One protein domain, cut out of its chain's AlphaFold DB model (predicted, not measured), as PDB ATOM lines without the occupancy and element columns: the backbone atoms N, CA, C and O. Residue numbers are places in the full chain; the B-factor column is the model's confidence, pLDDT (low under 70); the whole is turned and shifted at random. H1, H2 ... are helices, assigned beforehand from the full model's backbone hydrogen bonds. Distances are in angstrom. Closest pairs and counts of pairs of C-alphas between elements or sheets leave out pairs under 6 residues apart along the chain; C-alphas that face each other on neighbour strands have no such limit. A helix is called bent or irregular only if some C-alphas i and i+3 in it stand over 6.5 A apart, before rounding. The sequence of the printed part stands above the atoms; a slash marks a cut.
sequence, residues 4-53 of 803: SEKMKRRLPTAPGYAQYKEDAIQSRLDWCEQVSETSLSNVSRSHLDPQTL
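AT A GLANCE: This is residues 4 to 53 of the 803 residues of the protein "Hydroxymethylglutaryl-CoA reductase (NADPH)" of Vibrio nigripulchritudo FTn2 (UniProt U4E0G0). A flat, loose zigzag of chain is built round one longer helix, H3, with residues 8 to 15 passing along one side of it and residues 37 to 49 running back along the other. The short helix H1 lies towards the end of H3 where Ser 36 is, and the short helices H2 and H4 meet towards the other end. The printed part has 50 residues, with four named helices in the order H1, H2, H3, H4 and no named strand, and its class is all helix. It is only just loose, close to compact, with a radius of gyration of the C-alphas of 11.8 A and spans of 34 by 26 by 12 A.

IN THESE COORDINATES: H1 is residues 4 to 7, beginning at C-alpha 4 at (-12.047, 8.688, 57.463), and is 5.3 A long from first to last C-alpha. H2 is residues 16 to 20, 8.6 A long; it is neither bent nor irregular, but only just: C-alphas 16 and 19 are 6.1 A apart. H3, residues 22 to 36, is 20.8 A long, from C-alpha 22 at (-3.329, -9.149, 45.021) to C-alpha 36 at (-18.072, 5.483, 46.138). H4 is residues 50 to 53, 5.3 A long, ending at C-alpha 53 at (-0.508, -6.124, 32.640).

HOW THE PARTS SIT: H1 and H3 are near each other, with 6 pairs of C-alphas within 10 A. H1 is apart from H2 and from H4. H2 and H3 are close but not clearly touching; their closest C-alphas, those of Ala 18 and Ala 24, are 7.0 A apart. H2 and H4 touch, the closest C-alphas being those of Tyr 20 and Pro 50, at 5.4 A. H3 and H4 are only just apart, at 8.3 A. Every O i to N i+4 pair in H3 is within hydrogen-bond range; in H2 0 of 1 is, beside 2 of 2 O i to N i+3 pairs, and H1 and H4 are too short for an O i to N i+4 pair.

THE WHOLE: The two C-alphas farthest apart, those of Glu 5 and Thr 52, are 34.1 A apart. The printed part has no cut. The link from H1 to H2 is short, that from H2 to H3 is tight, and that from H3 to H4, 13 residues, is long. The mean pLDDT of the printed part is 85.2, and residues 4 to 7 are under 70.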
ATOM      1  N   SER A   4     -11.242   9.097  58.624       59.03
ATOM      2  CA  SER A   4     -12.047   8.688  57.463       59.03
ATOM      3  C   SER A   4     -11.960   9.678  56.294       59.03
ATOM      4  O   SER A   4     -11.878   9.274  55.139       59.03
ATOM      5  N   GLU A   5     -11.877  10.978  56.576       60.50
ATOM      6  CA  GLU A   5     -11.810  12.036  55.560       60.50
ATOM      7  C   GLU A   5     -10.422  12.146  54.909       60.50
ATOM      8  O   GLU A   5     -10.289  12.560  53.758       60.50
ATOM      9  N   LYS A   6      -9.364  11.763  55.638       59.03
ATOM     10  CA  LYS A   6      -7.996  11.693  55.096       59.03
ATOM     11  C   LYS A   6      -7.803  10.483  54.181       59.03
ATOM     12  O   LYS A   6      -7.055  10.590  53.213       59.03
ATOM     13  N   MET A   7      -8.475   9.368  54.472       60.72
ATOM     14  CA  MET A   7      -8.382   8.119  53.707       60.72
ATOM     15  C   MET A   7      -9.017   8.256  52.311       60.72
ATOM     16  O   MET A   7      -8.416   7.855  51.318       60.72
ATOM     17  N   LYS A   8     -10.141   8.982  52.201       71.12
ATOM     18  CA  LYS A   8     -10.782   9.303  50.910       71.12
ATOM     19  C   LYS A   8      -9.933  10.190  49.977       71.12
ATOM     20  O   LYS A   8     -10.247  10.316  48.802       71.12
ATOM     21  N   ARG A   9      -8.855  10.826  50.466       76.31
ATOM     22  CA  ARG A   9      -8.055  11.790  49.680       76.31
ATOM     23  C   ARG A   9      -6.874  11.189  48.919       76.31
ATOM     24  O   ARG A   9      -6.258  11.911  48.138       76.31
ATOM     25  N   ARG A  10      -6.494   9.933  49.170       82.69
ATOM     26  CA  ARG A  10      -5.301   9.333  48.551       82.69
ATOM     27  C   ARG A  10      -5.587   7.935  48.034       82.69
ATOM     28  O   ARG A  10      -5.933   7.063  48.819       82.69
ATOM     29  N   LEU A  11      -5.352   7.744  46.738       86.31
ATOM     30  CA  LEU A  11      -5.348   6.433  46.105       86.31
ATOM     31  C   LEU A  11      -4.244   5.553  46.732       86.31
ATOM     32  O   LEU A  11      -3.105   6.023  46.857       86.31
ATOM     33  N   PRO A  12      -4.541   4.300  47.119       88.12
ATOM     34  CA  PRO A  12      -3.531   3.344  47.555       88.12
ATOM     35  C   PRO A  12      -2.510   3.082  46.449       88.12
ATOM     36  O   PRO A  12      -2.864   2.826  45.300       88.12
ATOM     37  N   THR A  13      -1.226   3.146  46.797       81.75
ATOM     38  CA  THR A  13      -0.119   2.959  45.851       81.75
ATOM     39  C   THR A  13       0.878   1.945  46.394       81.75
ATOM     40  O   THR A  13       1.077   1.836  47.602       81.75
ATOM     41  N   ALA A  14       1.523   1.221  45.484       81.25
ATOM     42  CA  ALA A  14       2.658   0.351  45.771       81.25
ATOM     43  C   ALA A  14       3.801   0.681  44.792       81.25
ATOM     44  O   ALA A  14       3.552   1.268  43.738       81.25
ATOM     45  N   PRO A  15       5.066   0.377  45.106       75.94
ATOM     46  CA  PRO A  15       6.174   0.669  44.202       75.94
ATOM     47  C   PRO A  15       6.344  -0.409  43.118       75.94
ATOM     48  O   PRO A  15       6.330  -1.605  43.408       75.94
ATOM     49  N   GLY A  16       6.582   0.014  41.872       75.31
ATOM     50  CA  GLY A  16       6.979  -0.868  40.763       75.31
ATOM     51  C   GLY A  16       6.039  -2.062  40.546       75.31
ATOM     52  O   GLY A  16       4.820  -1.917  40.580       75.31
ATOM     53  N   TYR A  17       6.607  -3.259  40.369       75.75
ATOM     54  CA  TYR A  17       5.843  -4.498  40.152       75.75
ATOM     55  C   TYR A  17       4.931  -4.896  41.322       75.75
ATOM     56  O   TYR A  17       3.991  -5.661  41.121       75.75
ATOM     57  N   ALA A  18       5.151  -4.369  42.534       83.00
ATOM     58  CA  ALA A  18       4.264  -4.649  43.662       83.00
ATOM     59  C   ALA A  18       2.844  -4.093  43.444       83.00
ATOM     60  O   ALA A  18       1.919  -4.541  44.109       83.00
ATOM     61  N   GLN A  19       2.645  -3.172  42.490       86.06
ATOM     62  CA  GLN A  19       1.319  -2.655  42.141       86.06
ATOM     63  C   GLN A  19       0.350  -3.709  41.604       86.06
ATOM     64  O   GLN A  19      -0.855  -3.498  41.723       86.06
ATOM     65  N   TYR A  20       0.850  -4.814  41.052       86.94
ATOM     66  CA  TYR A  20       0.040  -5.868  40.432       86.94
ATOM     67  C   TYR A  20      -0.151  -7.089  41.339       86.94
ATOM     68  O   TYR A  20      -0.698  -8.100  40.912       86.94
ATOM     69  N   LYS A  21       0.313  -7.016  42.591       89.94
ATOM     70  CA  LYS A  21       0.027  -8.047  43.586       89.94
ATOM     71  C   LYS A  21      -1.402  -7.910  44.102       89.94
ATOM     72  O   LYS A  21      -1.975  -6.821  44.111       89.94
ATOM     73  N   GLU A  22      -1.951  -9.033  44.546       90.19
ATOM     74  CA  GLU A  22      -3.329  -9.149  45.021       90.19
ATOM     75  C   GLU A  22      -3.638  -8.177  46.169       90.19
ATOM     76  O   GLU A  22      -4.662  -7.506  46.137       90.19
ATOM     77  N   ASP A  23      -2.714  -7.995  47.115       91.50
ATOM     78  CA  ASP A  23      -2.844  -7.052  48.232       91.50
ATOM     79  C   ASP A  23      -2.969  -5.591  47.769       91.50
ATOM     80  O   ASP A  23      -3.795  -4.832  48.283       91.50
ATOM     81  N   ALA A  24      -2.183  -5.188  46.769       91.06
ATOM     82  CA  ALA A  24      -2.232  -3.846  46.196       91.06
ATOM     83  C   ALA A  24      -3.507  -3.608  45.370       91.06
ATOM     84  O   ALA A  24      -4.046  -2.500  45.392       91.06
ATOM     85  N   ILE A  25      -3.988  -4.628  44.652       93.38
ATOM     86  CA  ILE A  25      -5.249  -4.577  43.897       93.38
ATOM     87  C   ILE A  25      -6.434  -4.500  44.865       93.38
ATOM     88  O   ILE A  25      -7.260  -3.598  44.731       93.38
ATOM     89  N   GLN A  26      -6.467  -5.367  45.880       92.75
ATOM     90  CA  GLN A  26      -7.517  -5.385  46.896       92.75
ATOM     91  C   GLN A  26      -7.564  -4.065  47.666       92.75
ATOM     92  O   GLN A  26      -8.631  -3.483  47.810       92.75
ATOM     93  N   SER A  27      -6.407  -3.513  48.048       92.88
ATOM     94  CA  SER A  27      -6.352  -2.202  48.707       92.88
ATOM     95  C   SER A  27      -7.001  -1.099  47.862       92.88
ATOM     96  O   SER A  27      -7.658  -0.213  48.406       92.88
ATOM     97  N   ARG A  28      -6.826  -1.127  46.529       93.69
ATOM     98  CA  ARG A  28      -7.481  -0.171  45.620       93.69
ATOM     99  C   ARG A  28      -8.983  -0.424  45.504       93.69
ATOM    100  O   ARG A  28      -9.729   0.550  45.500       93.69
ATOM    101  N   LEU A  29      -9.415  -1.683  45.439       93.00
ATOM    102  CA  LEU A  29     -10.834  -2.054  45.431       93.00
ATOM    103  C   LEU A  29     -11.538  -1.593  46.711       93.00
ATOM    104  O   LEU A  29     -12.517  -0.859  46.617       93.00
ATOM    105  N   ASP A  30     -10.982  -1.908  47.882       91.69
ATOM    106  CA  ASP A  30     -11.515  -1.488  49.184       91.69
ATOM    107  C   ASP A  30     -11.636   0.040  49.263       91.69
ATOM    108  O   ASP A  30     -12.637   0.587  49.729       91.69
ATOM    109  N   TRP A  31     -10.619   0.750  48.762       92.56
ATOM    110  CA  TRP A  31     -10.642   2.206  48.689       92.56
ATOM    111  C   TRP A  31     -11.737   2.727  47.751       92.56
ATOM    112  O   TRP A  31     -12.432   3.677  48.112       92.56
ATOM    113  N   CYS A  32     -11.916   2.116  46.575       91.38
ATOM    114  CA  CYS A  32     -12.995   2.460  45.652       91.38
ATOM    115  C   CYS A  32     -14.362   2.277  46.320       91.38
ATOM    116  O   CYS A  32     -15.123   3.240  46.374       91.38
ATOM    117  N   GLU A  33     -14.638   1.104  46.897       90.25
ATOM    118  CA  GLU A  33     -15.923   0.807  47.542       90.25
ATOM    119  C   GLU A  33     -16.199   1.742  48.731       90.25
ATOM    120  O   GLU A  33     -17.321   2.219  48.905       90.25
ATOM    121  N   GLN A  34     -15.171   2.095  49.511       88.00
ATOM    122  CA  GLN A  34     -15.295   3.038  50.625       88.00
ATOM    123  C   GLN A  34     -15.555   4.486  50.171       88.00
ATOM    124  O   GLN A  34     -16.227   5.258  50.867       88.00
ATOM    125  N   VAL A  35     -14.975   4.904  49.042       89.69
ATOM    126  CA  VAL A  35     -15.141   6.264  48.511       89.69
ATOM    127  C   VAL A  35     -16.480   6.416  47.798       89.69
ATOM    128  O   VAL A  35     -17.136   7.436  48.010       89.69
ATOM    129  N   SER A  36     -16.870   5.434  46.977       88.81
ATOM    130  CA  SER A  36     -18.072   5.483  46.138       88.81
ATOM    131  C   SER A  36     -19.307   4.838  46.762       88.81
ATOM    132  O   SER A  36     -20.374   4.913  46.160       88.81
ATOM    133  N   GLU A  37     -19.175   4.175  47.916       88.44
ATOM    134  CA  GLU A  37     -20.269   3.468  48.605       88.44
ATOM    135  C   GLU A  37     -20.981   2.460  47.677       88.44
ATOM    136  O   GLU A  37     -22.190   2.259  47.744       88.44
ATOM    137  N   THR A  38     -20.220   1.845  46.765       90.00
ATOM    138  CA  THR A  38     -20.718   0.956  45.703       90.00
ATOM    139  C   THR A  38     -19.809  -0.257  45.592       90.00
ATOM    140  O   THR A  38     -18.595  -0.086  45.548       90.00
ATOM    141  N   SER A  39     -20.380  -1.459  45.494       89.94
ATOM    142  CA  SER A  39     -19.587  -2.677  45.296       89.94
ATOM    143  C   SER A  39     -19.161  -2.863  43.837       89.94
ATOM    144  O   SER A  39     -19.949  -2.636  42.917       89.94
ATOM    145  N   LEU A  40     -17.924  -3.322  43.625       89.25
ATOM    146  CA  LEU A  40     -17.325  -3.535  42.299       89.25
ATOM    147  C   LEU A  40     -17.167  -5.023  41.940       89.25
ATOM    148  O   LEU A  40     -16.187  -5.425  41.311       89.25
ATOM    149  N   SER A  41     -18.153  -5.845  42.306       89.56
ATOM    150  CA  SER A  41     -18.112  -7.313  42.183       89.56
ATOM    151  C   SER A  41     -17.938  -7.856  40.757       89.56
ATOM    152  O   SER A  41     -17.396  -8.946  40.591       89.56
ATOM    153  N   ASN A  42     -18.383  -7.122  39.734       90.38
ATOM    154  CA  ASN A  42     -18.236  -7.534  38.332       90.38
ATOM    155  C   ASN A  42     -16.916  -7.063  37.717       90.38
ATOM    156  O   ASN A  42     -16.316  -7.798  36.944       90.38
ATOM    157  N   VAL A  43     -16.451  -5.861  38.075       91.19
ATOM    158  CA  VAL A  43     -15.196  -5.303  37.548       91.19
ATOM    159  C   VAL A  43     -14.004  -6.107  38.059       91.19
ATOM    160  O   VAL A  43     -13.103  -6.421  37.287       91.19
ATOM    161  N   SER A  44     -14.011  -6.482  39.342       90.06
ATOM    162  CA  SER A  44     -12.916  -7.230  39.971       90.06
ATOM    163  C   SER A  44     -12.763  -8.665  39.448       90.06
ATOM    164  O   SER A  44     -11.689  -9.253  39.576       90.06
ATOM    165  N   ARG A  45     -13.804  -9.228  38.820       88.31
ATOM    166  CA  ARG A  45     -13.778 -10.563  38.207       88.31
ATOM    167  C   ARG A  45     -13.177 -10.486  36.811       88.31
ATOM    168  O   ARG A  45     -13.877 -10.220  35.843       88.31
ATOM    169  N   SER A  46     -11.883 -10.765  36.709       86.81
ATOM    170  CA  SER A  46     -11.155 -10.786  35.442       86.81
ATOM    171  C   SER A  46     -10.331 -12.062  35.311       86.81
ATOM    172  O   SER A  46      -9.739 -12.529  36.282       86.81
ATOM    173  N   HIS A  47     -10.270 -12.608  34.097       86.00
ATOM    174  CA  HIS A  47      -9.397 -13.739  33.756       86.00
ATOM    175  C   HIS A  47      -7.970 -13.306  33.386       86.00
ATOM    176  O   HIS A  47      -7.129 -14.150  33.083       86.00
ATOM    177  N   LEU A  48      -7.690 -11.999  33.373       90.12
ATOM    178  CA  LEU A  48      -6.361 -11.473  33.076       90.12
ATOM    179  C   LEU A  48      -5.424 -11.707  34.261       90.12
ATOM    180  O   LEU A  48      -5.760 -11.351  35.389       90.12
ATOM    181  N   ASP A  49      -4.226 -12.225  33.988       90.56
ATOM    182  CA  ASP A  49      -3.152 -12.290  34.980       90.56
ATOM    183  C   ASP A  49      -2.608 -10.874  35.239       90.56
ATOM    184  O   ASP A  49      -1.969 -10.303  34.345       90.56
ATOM    185  N   PRO A  50      -2.799 -10.298  36.445       90.56
ATOM    186  CA  PRO A  50      -2.351  -8.944  36.739       90.56
ATOM    187  C   PRO A  50      -0.849  -8.737  36.529       90.56
ATOM    188  O   PRO A  50      -0.438  -7.633  36.176       90.56
ATOM    189  N   GLN A  51      -0.023  -9.777  36.698       86.81
ATOM    190  CA  GLN A  51       1.429  -9.662  36.526       86.81
ATOM    191  C   GLN A  51       1.826  -9.386  35.071       86.81
ATOM    192  O   GLN A  51       2.870  -8.779  34.823       86.81
ATOM    193  N   THR A  52       0.984  -9.786  34.117       85.06
ATOM    194  CA  THR A  52       1.208  -9.577  32.678       85.06
ATOM    195  C   THR A  52       0.774  -8.197  32.190       85.06
ATOM    196  O   THR A  52       1.123  -7.813  31.079       85.06
ATOM    197  N   LEU A  53       0.060  -7.424  33.018       86.88
ATOM    198  CA  LEU A  53      -0.508  -6.124  32.640       86.88
ATOM    199  C   LEU A  53       0.469  -4.953  32.794       86.88
ATOM    200  O   LEU A  53       0.119  -3.806  32.500       86.88
TER     201      LEU A  53